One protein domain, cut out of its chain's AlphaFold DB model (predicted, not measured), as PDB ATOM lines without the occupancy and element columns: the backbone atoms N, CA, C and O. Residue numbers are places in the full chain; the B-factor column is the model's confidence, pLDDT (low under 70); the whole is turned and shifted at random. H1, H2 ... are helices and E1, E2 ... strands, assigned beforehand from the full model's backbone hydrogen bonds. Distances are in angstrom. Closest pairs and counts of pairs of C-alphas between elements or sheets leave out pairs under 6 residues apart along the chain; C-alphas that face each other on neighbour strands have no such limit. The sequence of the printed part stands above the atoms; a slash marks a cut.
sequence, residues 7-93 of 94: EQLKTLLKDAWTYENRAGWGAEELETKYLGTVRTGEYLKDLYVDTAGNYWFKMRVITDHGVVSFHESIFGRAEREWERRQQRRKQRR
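Overview. This is residues 7 to 93 of the 94 residues of an uncharacterized protein of Lachnospiraceae bacterium M18-1 (UniProt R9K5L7). A strongly twisted, curled sheet of four strands, E1 to E4, makes the body, with the short helix H1 packed across E1 and E2 and the short helix H2 packed by E3 and E4. From H2 the chain leads into H3, the longest helix, and residues 80 to 93 stick out as an arm away from the sheet. The printed part has 87 residues, with three named helices and four named strands in the order H1 E1 E2 E3 E4 H2 H3; the sheet runs E1 - E2 - E3 - E4, antiparallel throughout, and the class is mixed, helices and strands. The whole is loose, with a radius of gyration of the C-alphas of 15.0 A, and flat, spanning 49 by 36 by 16 A.

Along the chain. In the sheet, E1 is residues 32 to 40, 22.5 A long, and bends by 57 degrees at residue 35. E2 is residues 43 to 50, 22.3 A; E3 is residues 55 to 63, 26.1 A, beginning with C-alpha 55 at (-10.209, -29.819, 43.233); E4 is residues 66 to 69, 10.2 A. H1 is residues 7 to 14, 11.2 A, beginning with C-alpha 7 at (2.397, -22.482, 47.991). H2 is residues 70 to 75, 8.7 A. H3 is residues 79 to 91, 18.5 A, ending with C-alpha 91 at (-36.306, -22.445, 20.217).

Arrangement. The strands form a meander, each the antiparallel neighbour of the one before, in three hairpins. N 35 and O 47 of E1 and E2 are within hydrogen-bond range at 2.8 A, as are N 46 and O 58 of E2 and E3 at 2.9 A, and N 61 and O 68 of E3 and E4 at 2.8 A. Residues 17 to 18 pair, parallel, with residues 56 to 57 of E3. H1 and H2 make two layers with the sheet, helices on one face of it. H1 is at a height of 8.5 A over the sheet, across the strands at 83 degrees to E1 on the local plane; its closest C-alphas to E1 are those of Leu 9 and Val 38, 6.6 A. H2, over E4 at a height of 6.4 A, only just stands up from the sheet, rising 42 degrees; the closest C-alphas of H2 and E3 are those of Phe 70 and Arg 60, 5.0 A. H3 is not on the sheet; it is close to H2 but not clearly touching, with the C-alphas of His 71 and Glu 79 closest at 6.4 A, and a steep tilt of 56 degrees, the same way. Every O i to N i+4 pair is within hydrogen-bond range in H2 and H3, and 3 of 4 in H1.

Size, cuts and confidence. The two C-alphas farthest apart are those of Glu 7 and Arg 93, 50.6 A. Without residues 80 to 93, which stand free, the body spans 37 by 29 by 16 A. The printed part has no cut. The link from H1 to E1, 17 residues, is long; the other links are tight. The mean pLDDT of the printed part is 88.0, and residues 80 to 87 and 90 to 93 are under 70.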
ATOM      1  N   GLU A   7       1.759 -21.185  48.225       93.12
ATOM      2  CA  GLU A   7       2.397 -22.482  47.991       93.12
ATOM      3  C   GLU A   7       1.377 -23.618  48.076       93.12
ATOM      4  O   GLU A   7       1.358 -24.482  47.201       93.12
ATOM      5  N   GLN A   8       0.482 -23.581  49.066       94.75
ATOM      6  CA  GLN A   8      -0.573 -24.584  49.212       94.75
ATOM      7  C   GLN A   8      -1.525 -24.578  48.013       94.75
ATOM      8  O   GLN A   8      -1.795 -25.634  47.446       94.75
ATOM      9  N   LEU A   9      -1.970 -23.397  47.569       95.25
ATOM     10  CA  LEU A   9      -2.820 -23.275  46.383       95.25
ATOM     11  C   LEU A   9      -2.124 -23.803  45.120       95.25
ATOM     12  O   LEU A   9      -2.761 -24.466  44.308       95.25
ATOM     13  N   LYS A  10      -0.817 -23.552  44.956       94.44
ATOM     14  CA  LYS A  10      -0.034 -24.098  43.834       94.44
ATOM     15  C   LYS A  10       0.069 -25.621  43.877       94.44
ATOM     16  O   LYS A  10       0.068 -26.232  42.814       94.44
ATOM     17  N   THR A  11       0.184 -26.216  45.062       95.06
ATOM     18  CA  THR A  11       0.195 -27.677  45.219       95.06
ATOM     19  C   THR A  11      -1.154 -28.266  44.833       95.06
ATOM     20  O   THR A  11      -1.194 -29.115  43.954       95.06
ATOM     21  N   LEU A  12      -2.251 -27.748  45.395       94.88
ATOM     22  CA  LEU A  12      -3.605 -28.220  45.081       94.88
ATOM     23  C   LEU A  12      -3.963 -28.046  43.600       94.88
ATOM     24  O   LEU A  12      -4.656 -28.875  43.023       94.88
ATOM     25  N   LEU A  13      -3.463 -26.983  42.967       94.62
ATOM     26  CA  LEU A  13      -3.690 -26.725  41.549       94.62
ATOM     27  C   LEU A  13      -3.098 -27.811  40.633       94.62
ATOM     28  O   LEU A  13      -3.599 -27.981  39.526       94.62
ATOM     29  N   LYS A  14      -2.047 -28.531  41.052       94.06
ATOM     30  CA  LYS A  14      -1.445 -29.603  40.235       94.06
ATOM     31  C   LYS A  14      -2.397 -30.778  40.025       94.06
ATOM     32  O   LYS A  14      -2.361 -31.381  38.959       94.06
ATOM     33  N   ASP A  15      -3.247 -31.038  41.012       92.81
ATOM     34  CA  ASP A  15      -4.206 -32.146  41.017       92.81
ATOM     35  C   ASP A  15      -5.625 -31.682  40.641       92.81
ATOM     36  O   ASP A  15      -6.575 -32.464  40.665       92.81
ATOM     37  N   ALA A  16      -5.788 -30.395  40.320       95.31
ATOM     38  CA  ALA A  16      -7.079 -29.801  40.022       95.31
ATOM     39  C   ALA A  16      -7.459 -29.961  38.546       95.31
ATOM     40  O   ALA A  16      -6.647 -29.761  37.641       95.31
ATOM     41  N   TRP A  17      -8.739 -30.223  38.307       94.31
ATOM     42  CA  TRP A  17      -9.320 -30.320  36.970       94.31
ATOM     43  C   TRP A  17      -9.918 -28.982  36.537       94.31
ATOM     44  O   TRP A  17     -10.274 -28.142  37.365       94.31
ATOM     45  N   THR A  18     -10.071 -28.765  35.231       92.75
ATOM     46  CA  THR A  18     -10.812 -27.600  34.732       92.75
ATOM     47  C   THR A  18     -12.271 -27.688  35.170       92.75
ATOM     48  O   THR A  18     -12.906 -28.741  35.075       92.75
ATOM     49  N   TYR A  19     -12.816 -26.580  35.663       92.94
ATOM     50  CA  TYR A  19     -14.179 -26.529  36.191       92.94
ATOM     51  C   TYR A  19     -15.226 -26.895  35.127       92.94
ATOM     52  O   TYR A  19     -16.275 -27.451  35.440       92.94
ATOM     53  N   GLU A  20     -14.936 -26.624  33.858       88.88
ATOM     54  CA  GLU A  20     -15.794 -26.917  32.710       88.88
ATOM     55  C   GLU A  20     -16.003 -28.427  32.504       88.88
ATOM     56  O   GLU A  20     -17.013 -28.840  31.940       88.88
ATOM     57  N   ASN A  21     -15.097 -29.269  33.013       90.75
ATOM     58  CA  ASN A  21     -15.212 -30.718  32.880       90.75
ATOM     59  C   ASN A  21     -16.126 -31.354  33.938       90.75
ATOM     60  O   ASN A  21     -16.421 -32.541  33.827       90.75
ATOM     61  N   ARG A  22     -16.616 -30.606  34.938       92.06
ATOM     62  CA  ARG A  22     -17.389 -31.159  36.068       92.06
ATOM     63  C   ARG A  22     -18.569 -32.032  35.649       92.06
ATOM     64  O   ARG A  22     -18.751 -33.100  36.226       92.06
ATOM     65  N   ALA A  23     -19.322 -31.622  34.629       87.81
ATOM     66  CA  ALA A  23     -20.442 -32.405  34.108       87.81
ATOM     67  C   ALA A  23     -20.001 -33.772  33.561       87.81
ATOM     68  O   ALA A  23     -20.626 -34.789  33.853       87.81
ATOM     69  N   GLY A  24     -18.869 -33.823  32.850       86.69
ATOM     70  CA  GLY A  24     -18.300 -35.073  32.341       86.69
ATOM     71  C   GLY A  24     -17.831 -36.034  33.440       86.69
ATOM     72  O   GLY A  24     -17.818 -37.241  33.226       86.69
ATOM     73  N   TRP A  25     -17.502 -35.509  34.623       86.38
ATOM     74  CA  TRP A  25     -17.107 -36.286  35.803       86.38
ATOM     75  C   TRP A  25     -18.276 -36.595  36.753       86.38
ATOM     76  O   TRP A  25     -18.050 -37.079  37.858       86.38
ATOM     77  N   GLY A  26     -19.522 -36.297  36.362       88.69
ATOM     78  CA  GLY A  26     -20.697 -36.486  37.222       88.69
ATOM     79  C   GLY A  26     -20.708 -35.580  38.459       88.69
ATOM     80  O   GLY A  26     -21.432 -35.840  39.415       88.69
ATOM     81  N   ALA A  27     -19.901 -34.520  38.452       90.75
ATOM     82  CA  ALA A  27     -19.707 -33.621  39.578       90.75
ATOM     83  C   ALA A  27     -20.503 -32.317  39.440       90.75
ATOM     84  O   ALA A  27     -20.283 -31.423  40.242       90.75
ATOM     85  N   GLU A  28     -21.378 -32.156  38.443       90.56
ATOM     86  CA  GLU A  28     -22.098 -30.897  38.160       90.56
ATOM     87  C   GLU A  28     -22.942 -30.399  39.342       90.56
ATOM     88  O   GLU A  28     -22.881 -29.220  39.685       90.56
ATOM     89  N   GLU A  29     -23.641 -31.318  40.008       91.62
ATOM     90  CA  GLU A  29     -24.563 -31.037  41.118       91.62
ATOM     91  C   GLU A  29     -23.858 -30.817  42.466       91.62
ATOM     92  O   GLU A  29     -24.490 -30.437  43.450       91.62
ATOM     93  N   LEU A  30     -22.548 -31.075  42.553       93.56
ATOM     94  CA  LEU A  30     -21.830 -30.915  43.817       93.56
ATOM     95  C   LEU A  30     -21.671 -29.427  44.156       93.56
ATOM     96  O   LEU A  30     -21.376 -28.590  43.299       93.56
ATOM     97  N   GLU A  31     -21.819 -29.066  45.424       94.69
ATOM     98  CA  GLU A  31     -21.514 -27.698  45.836       94.69
ATOM     99  C   GLU A  31     -19.996 -27.487  45.817       94.69
ATOM    100  O   GLU A  31     -19.227 -28.392  46.145       94.69
ATOM    101  N   THR A  32     -19.549 -26.292  45.432       95.06
ATOM    102  CA  THR A  32     -18.127 -25.934  45.449       95.06
ATOM    103  C   THR A  32     -17.842 -24.758  46.353       95.06
ATOM    104  O   THR A  32     -18.522 -23.733  46.293       95.06
ATOM    105  N   LYS A  33     -16.739 -24.855  47.089       95.81
ATOM    106  CA  LYS A  33     -16.194 -23.784  47.911       95.81
ATOM    107  C   LYS A  33     -14.937 -23.207  47.278       95.81
ATOM    108  O   LYS A  33     -14.022 -23.939  46.915       95.81
ATOM    109  N   TYR A  34     -14.876 -21.884  47.196       95.69
ATOM    110  CA  TYR A  34     -13.691 -21.168  46.734       95.69
ATOM    111  C   TYR A  34     -12.546 -21.251  47.754       95.69
ATOM    112  O   TYR A  34     -12.754 -21.038  48.952       95.69
ATOM    113  N   LEU A  35     -11.340 -21.545  47.268       95.44
ATOM    114  CA  LEU A  35     -10.129 -21.691  48.077       95.44
ATOM    115  C   LEU A  35      -9.171 -20.504  47.933       95.44
ATOM    116  O   LEU A  35      -8.520 -20.118  48.904       95.44
ATOM    117  N   GLY A  36      -9.069 -19.935  46.732       95.56
ATOM    118  CA  GLY A  36      -8.138 -18.851  46.429       95.56
ATOM    119  C   GLY A  36      -7.784 -18.771  44.946       95.56
ATOM    120  O   GLY A  36      -8.172 -19.630  44.158       95.56
ATOM    121  N   THR A  37      -7.008 -17.755  44.567       96.25
ATOM    122  CA  THR A  37      -6.529 -17.567  43.191       96.25
ATOM    123  C   THR A  37      -5.018 -17.759  43.124       96.25
ATOM    124  O   THR A  37      -4.264 -17.158  43.894       96.25
ATOM    125  N   VAL A  38      -4.556 -18.524  42.137       96.06
ATOM    126  CA  VAL A  38      -3.145 -18.590  41.744       96.06
ATOM    127  C   VAL A  38      -2.935 -17.738  40.495       96.06
ATOM    128  O   VAL A  38      -3.572 -17.965  39.472       96.06
ATOM    129  N   ARG A  39      -2.013 -16.773  40.551       94.94
ATOM    130  CA  ARG A  39      -1.584 -16.009  39.370       94.94
ATOM    131  C   ARG A  39      -0.395 -16.685  38.690       94.94
ATOM    132  O   ARG A  39       0.561 -17.087  39.354       94.94
ATOM    133  N   THR A  40      -0.432 -16.783  37.368       91.75
ATOM    134  CA  THR A  40       0.666 -17.272  36.524       91.75
ATOM    135  C   THR A  40       0.760 -16.385  35.285       91.75
ATOM    136  O   THR A  40       0.003 -16.561  34.337       91.75
ATOM    137  N   GLY A  41       1.659 -15.396  35.314       93.81
ATOM    138  CA  GLY A  41       1.729 -14.362  34.276       93.81
ATOM    139  C   GLY A  41       0.439 -13.537  34.216       93.81
ATOM    140  O   GLY A  41       0.038 -12.926  35.215       93.81
ATOM    141  N   GLU A  42      -0.205 -13.551  33.053       95.06
ATOM    142  CA  GLU A  42      -1.502 -12.911  32.780       95.06
ATOM    143  C   GLU A  42      -2.697 -13.782  33.188       95.06
ATOM    144  O   GLU A  42      -3.824 -13.302  33.257       95.06
ATOM    145  N   TYR A  43      -2.470 -15.055  33.518       95.38
ATOM    146  CA  TYR A  43      -3.534 -15.978  33.891       95.38
ATOM    147  C   TYR A  43      -3.796 -15.955  35.396       95.38
ATOM    148  O   TYR A  43      -2.876 -15.987  36.220       95.38
ATOM    149  N   LEU A  44      -5.072 -15.970  35.758       96.69
ATOM    150  CA  LEU A  44      -5.580 -16.160  37.108       96.69
ATOM    151  C   LEU A  44      -6.347 -17.483  37.148       96.69
ATOM    152  O   LEU A  44      -7.271 -17.691  36.367       96.69
ATOM    153  N   LYS A  45      -5.956 -18.382  38.047       96.50
ATOM    154  CA  LYS A  45      -6.587 -19.689  38.248       96.50
ATOM    155  C   LYS A  45      -7.295 -19.686  39.593       96.50
ATOM    156  O   LYS A  45      -6.638 -19.761  40.630       96.50
ATOM    157  N   ASP A  46      -8.612 -19.545  39.562       96.69
ATOM    158  CA  ASP A  46      -9.459 -19.582  40.751       96.69
ATOM    159  C   ASP A  46      -9.716 -21.033  41.124       96.69
ATOM    160  O   ASP A  46     -10.275 -21.775  40.323       96.69
ATOM    161  N   LEU A  47      -9.289 -21.427  42.317       96.88
ATOM    162  CA  LEU A  47      -9.352 -22.795  42.798       96.88
ATOM    163  C   LEU A  47     -10.575 -22.998  43.693       96.88
ATOM    164  O   LEU A  47     -10.899 -22.163  44.543       96.88
ATOM    165  N   TYR A  48     -11.213 -24.145  43.525       96.38
ATOM    166  CA  TYR A  48     -12.394 -24.584  44.243       96.38
ATOM    167  C   TYR A  48     -12.205 -26.025  44.717       96.38
ATOM    168  O   TYR A  48     -11.456 -26.790  44.112       96.38
ATOM    169  N   VAL A  49     -12.917 -26.397  45.774       96.06
ATOM    170  CA  VAL A  49     -13.090 -27.790  46.205       96.06
ATOM    171  C   VAL A  49     -14.574 -28.115  46.219       96.06
ATOM    172  O   VAL A  49     -15.370 -27.266  46.629       96.06
ATOM    173  N   ASP A  50     -14.956 -29.296  45.745       96.00
ATOM    174  CA  ASP A  50     -16.335 -29.770  45.854       96.00
ATOM    175  C   ASP A  50     -16.602 -30.521  47.170       96.00
ATOM    176  O   ASP A  50     -15.691 -30.814  47.949       96.00
ATOM    177  N   THR A  51     -17.866 -30.841  47.436       95.75
ATOM    178  CA  THR A  51     -18.271 -31.615  48.622       95.75
ATOM    179  C   THR A  51     -17.726 -33.047  48.651       95.75
ATOM    180  O   THR A  51     -17.738 -33.665  49.713       95.75
ATOM    181  N   ALA A  52     -17.247 -33.580  47.523       93.38
ATOM    182  CA  ALA A  52     -16.596 -34.886  47.429       93.38
ATOM    183  C   ALA A  52     -15.064 -34.806  47.605       93.38
ATOM    184  O   ALA A  52     -14.394 -35.836  47.621       93.38
ATOM    185  N   GLY A  53     -14.507 -33.602  47.779       93.69
ATOM    186  CA  GLY A  53     -13.080 -33.369  47.986       93.69
ATOM    187  C   GLY A  53     -12.258 -33.234  46.701       93.69
ATOM    188  O   GLY A  53     -11.032 -33.167  46.794       93.69
ATOM    189  N   ASN A  54     -12.883 -33.162  45.521       95.00
ATOM    190  CA  ASN A  54     -12.151 -32.933  44.275       95.00
ATOM    191  C   ASN A  54     -11.828 -31.449  44.099       95.00
ATOM    192  O   ASN A  54     -12.631 -30.571  44.435       95.00
ATOM    193  N   TYR A  55     -10.663 -31.174  43.518       96.00
ATOM    194  CA  TYR A  55     -10.209 -29.819  43.233       96.00
ATOM    195  C   TYR A  55     -10.524 -29.420  41.794       96.00
ATOM    196  O   TYR A  55     -10.277 -30.166  40.845       96.00
ATOM    197  N   TRP A  56     -11.018 -28.198  41.638       96.88
ATOM    198  CA  TRP A  56     -11.430 -27.630  40.360       96.88
ATOM    199  C   TRP A  56     -10.838 -26.242  40.195       96.88
ATOM    200  O   TRP A  56     -10.737 -25.504  41.173       96.88
ATOM    201  N   PHE A  57     -10.512 -25.833  38.973       96.38
ATOM    202  CA  PHE A  57     -10.100 -24.458  38.714       96.38
ATOM    203  C   PHE A  57     -10.814 -23.822  37.523       96.38
ATOM    204  O   PHE A  57     -11.052 -24.466  36.504       96.38
ATOM    205  N   LYS A  58     -11.116 -22.527  37.652       95.06
ATOM    206  CA  LYS A  58     -11.549 -21.659  36.550       95.06
ATOM    207  C   LYS A  58     -10.408 -20.745  36.140       95.06
ATOM    208  O   LYS A  58      -9.680 -20.242  36.994       95.06
ATOM    209  N   MET A  59     -10.273 -20.500  34.841       95.44
ATOM    210  CA  MET A  59      -9.280 -19.563  34.320       95.44
ATOM    211  C   MET A  59      -9.900 -18.205  33.996       95.44
ATOM    212  O   MET A  59     -10.939 -18.102  33.338       95.44
ATOM    213  N   ARG A  60      -9.210 -17.150  34.419       95.62
ATOM    214  CA  ARG A  60      -9.421 -15.763  34.011       95.62
ATOM    215  C   ARG A  60      -8.124 -15.202  33.441       95.62
ATOM    216  O   ARG A  60      -7.039 -15.671  33.785       95.62
ATOM    217  N   VAL A  61      -8.237 -14.202  32.581       95.56
ATOM    218  CA  VAL A  61      -7.108 -13.566  31.900       95.56
ATOM    219  C   VAL A  61      -7.100 -12.084  32.244       95.56
ATOM    220  O   VAL A  61      -8.137 -11.423  32.190       95.56
ATOM    221  N   ILE A  62      -5.939 -11.577  32.643       95.50
ATOM    222  CA  ILE A  62      -5.678 -10.151  32.817       95.50
ATOM    223  C   ILE A  62      -5.399  -9.579  31.428       95.50
ATOM    224  O   ILE A  62      -4.465 -10.014  30.765       95.50
ATOM    225  N   THR A  63      -6.206  -8.614  31.006       91.75
ATOM    226  CA  THR A  63      -6.062  -7.892  29.734       91.75
ATOM    227  C   THR A  63      -5.952  -6.394  30.004       91.75
ATOM    228  O   THR A  63      -6.261  -5.940  31.110       91.75
ATOM    229  N   ASP A  64      -5.599  -5.609  28.985       91.56
ATOM    230  CA  ASP A  64      -5.542  -4.141  29.078       91.56
ATOM    231  C   ASP A  64      -6.893  -3.503  29.443       91.56
ATOM    232  O   ASP A  64      -6.950  -2.407  29.997       91.56
ATOM    233  N   HIS A  65      -7.996  -4.205  29.176       87.19
ATOM    234  CA  HIS A  65      -9.357  -3.757  29.477       87.19
ATOM    235  C   HIS A  65      -9.901  -4.312  30.805       87.19
ATOM    236  O   HIS A  65     -11.050  -4.046  31.160       87.19
ATOM    237  N   GLY A  66      -9.089  -5.067  31.552       91.62
ATOM    238  CA  GLY A  66      -9.452  -5.665  32.834       91.62
ATOM    239  C   GLY A  66      -9.376  -7.192  32.842       91.62
ATOM    240  O   GLY A  66      -8.807  -7.825  31.952       91.62
ATOM    241  N   VAL A  67      -9.927  -7.799  33.894       93.81
ATOM    242  CA  VAL A  67      -9.922  -9.257  34.071       93.81
ATOM    243  C   VAL A  67     -11.162  -9.865  33.422       93.81
ATOM    244  O   VAL A  67     -12.276  -9.601  33.869       93.81
ATOM    245  N   VAL A  68     -10.960 -10.730  32.431       92.62
ATOM    246  CA  VAL A  68     -12.030 -11.431  31.704       92.62
ATOM    247  C   VAL A  68     -11.978 -12.939  31.945       92.62
ATOM    248  O   VAL A  68     -10.969 -13.480  32.400       92.62
ATOM    249  N   SER A  69     -13.071 -13.645  31.655       91.19
ATOM    250  CA  SER A  69     -13.061 -15.116  31.650       91.19
ATOM    251  C   SER A  69     -12.175 -15.661  30.525       91.19
ATOM    252  O   SER A  69     -12.005 -15.011  29.493       91.19
ATOM    253  N   PHE A  70     -11.647 -16.878  30.677       89.44
ATOM    254  CA  PHE A  70     -10.877 -17.512  29.604       89.44
ATOM    255  C   PHE A  70     -11.700 -17.693  28.316       89.44
ATOM    256  O   PHE A  70     -11.209 -17.407  27.226       89.44
ATOM    257  N   HIS A  71     -12.987 -18.049  28.435       87.31
ATOM    258  CA  HIS A  71     -13.907 -18.087  27.293       87.31
ATOM    259  C   HIS A  71     -13.957 -16.734  26.570       87.31
ATOM    260  O   HIS A  71     -13.818 -16.657  25.351       87.31
ATOM    261  N   GLU A  72     -14.147 -15.647  27.314       89.38
ATOM    262  CA  GLU A  72     -14.221 -14.309  26.734       89.38
ATOM    263  C   GLU A  72     -12.914 -13.888  26.063       89.38
ATOM    264  O   GLU A  72     -12.973 -13.345  24.963       89.38
ATOM    265  N   SER A  73     -11.753 -14.223  26.637       88.00
ATOM    266  CA  SER A  73     -10.461 -13.936  25.996       88.00
ATOM    267  C   SER A  73     -10.271 -14.639  24.647       88.00
ATOM    268  O   SER A  73      -9.597 -14.100  23.775       88.00
ATOM    269  N   ILE A  74     -10.885 -15.811  24.445       86.06
ATOM    270  CA  ILE A  74     -10.795 -16.561  23.182       86.06
ATOM    271  C   ILE A  74     -11.848 -16.080  22.178       86.06
ATOM    272  O   ILE A  74     -11.569 -15.956  20.988       86.06
ATOM    273  N   PHE A  75     -13.078 -15.837  22.636       84.62
ATOM    274  CA  PHE A  75     -14.228 -15.624  21.750       84.62
ATOM    275  C   PHE A  75     -14.688 -14.167  21.634       84.62
ATOM    276  O   PHE A  75     -15.627 -13.897  20.878       84.62
ATOM    277  N   GLY A  76     -14.090 -13.244  22.392       83.50
ATOM    278  CA  GLY A  76     -14.448 -11.822  22.415       83.50
ATOM    279  C   GLY A  76     -15.869 -11.545  22.918       83.50
ATOM    280  O   GLY A  76     -16.459 -10.527  22.567       83.50
ATOM    281  N   ARG A  77     -16.470 -12.485  23.662       81.44
ATOM    282  CA  ARG A  77     -17.821 -12.364  24.233       81.44
ATOM    283  C   ARG A  77     -18.005 -13.253  25.458       81.44
ATOM    284  O   ARG A  77     -17.430 -14.343  25.535       81.44
ATOM    285  N   ALA A  78     -18.881 -12.830  26.362       75.81
ATOM    286  CA  ALA A  78     -19.211 -13.592  27.559       75.81
ATOM    287  C   ALA A  78     -19.957 -14.904  27.233       75.81
ATOM    288  O   ALA A  78     -20.841 -14.952  26.371       75.81
ATOM    289  N   GLU A  79     -19.650 -15.967  27.977       71.38
ATOM    290  CA  GLU A  79     -20.245 -17.306  27.824       71.38
ATOM    291  C   GLU A  79     -21.778 -17.287  27.963       71.38
ATOM    292  O   GLU A  79     -22.499 -17.788  27.097       71.38
ATOM    293  N   ARG A  80     -22.300 -16.555  28.960       66.44
ATOM    294  CA  ARG A  80     -23.748 -16.362  29.175       66.44
ATOM    295  C   ARG A  80     -24.477 -15.735  27.984       66.44
ATOM    296  O   ARG A  80     -25.691 -15.895  27.848       66.44
ATOM    297  N   GLU A  81     -23.801 -14.953  27.146       64.75
ATOM    298  CA  GLU A  81     -24.409 -14.413  25.921       64.75
ATOM    299  C   GLU A  81     -24.450 -15.452  24.805       64.75
ATOM    300  O   GLU A  81     -25.426 -15.518  24.049       64.75
ATOM    301  N   TRP A  82     -23.415 -16.288  24.716       61.09
ATOM    302  CA  TRP A  82     -23.366 -17.392  23.770       61.09
ATOM    303  C   TRP A  82     -24.433 -18.443  24.091       61.09
ATOM    304  O   TRP A  82     -25.224 -18.772  23.205       61.09
ATOM    305  N   GLU A  83     -24.548 -18.876  25.347       63.91
ATOM    306  CA  GLU A  83     -25.568 -19.837  25.793       63.91
ATOM    307  C   GLU A  83     -26.990 -19.334  25.521       63.91
ATOM    308  O   GLU A  83     -27.789 -20.031  24.890       63.91
ATOM    309  N   ARG A  84     -27.294 -18.081  25.897       66.31
ATOM    310  CA  ARG A  84     -28.592 -17.446  25.604       66.31
ATOM    311  C   ARG A  84     -28.883 -17.415  24.102       66.31
ATOM    312  O   ARG A  84     -30.015 -17.665  23.682       66.31
ATOM    313  N   ARG A  85     -27.877 -17.141  23.264       66.44
ATOM    314  CA  ARG A  85     -28.025 -17.157  21.800       66.44
ATOM    315  C   ARG A  85     -28.266 -18.573  21.266       66.44
ATOM    316  O   ARG A  85     -29.096 -18.732  20.370       66.44
ATOM    317  N   GLN A  86     -27.596 -19.591  21.806       65.69
ATOM    318  CA  GLN A  86     -27.820 -20.991  21.425       65.69
ATOM    319  C   GLN A  86     -29.213 -21.480  21.836       65.69
ATOM    320  O   GLN A  86     -29.906 -22.088  21.020       65.69
ATOM    321  N   GLN A  87     -29.670 -21.152  23.046       65.00
ATOM    322  CA  GLN A  87     -31.029 -21.461  23.502       65.00
ATOM    323  C   GLN A  87     -32.086 -20.823  22.587       65.00
ATOM    324  O   GLN A  87     -32.978 -21.519  22.102       65.00
ATOM    325  N   ARG A  88     -31.935 -19.533  22.245       71.44
ATOM    326  CA  ARG A  88     -32.826 -18.843  21.291       71.44
ATOM    327  C   ARG A  88     -32.818 -19.485  19.900       71.44
ATOM    328  O   ARG A  88     -33.863 -19.584  19.265       71.44
ATOM    329  N   ARG A  89     -31.659 -19.937  19.410       71.50
ATOM    330  CA  ARG A  89     -31.554 -20.645  18.120       71.50
ATOM    331  C   ARG A  89     -32.254 -22.002  18.138       71.50
ATOM    332  O   ARG A  89     -32.889 -22.345  17.146       71.50
ATOM    333  N   LYS A  90     -32.162 -22.747  19.243       65.12
ATOM    334  CA  LYS A  90     -32.871 -24.022  19.420       65.12
ATOM    335  C   LYS A  90     -34.391 -23.821  19.478       65.12
ATOM    336  O   LYS A  90     -35.108 -24.580  18.842       65.12
ATOM    337  N   GLN A  91     -34.873 -22.772  20.151       59.75
ATOM    338  CA  GLN A  91     -36.306 -22.445  20.217       59.75
ATOM    339  C   GLN A  91     -36.901 -22.019  18.867       59.75
ATOM    340  O   GLN A  91     -38.068 -22.273  18.623       59.75
ATOM    341  N   ARG A  92     -36.109 -21.413  17.970       63.66
ATOM    342  CA  ARG A  92     -36.554 -21.022  16.615       63.66
ATOM    343  C   ARG A  92     -36.585 -22.167  15.596       63.66
ATOM    344  O   ARG A  92     -36.993 -21.946  14.463       63.66
ATOM    345  N   ARG A  93     -36.066 -23.343  15.958       58.31
ATOM    346  CA  ARG A  93     -36.061 -24.558  15.123       58.31
ATOM    347  C   ARG A  93     -37.097 -25.596  15.578       58.31
ATOM    348  O   ARG A  93     -37.153 -26.668  14.984       58.31
TER     349      ARG A  93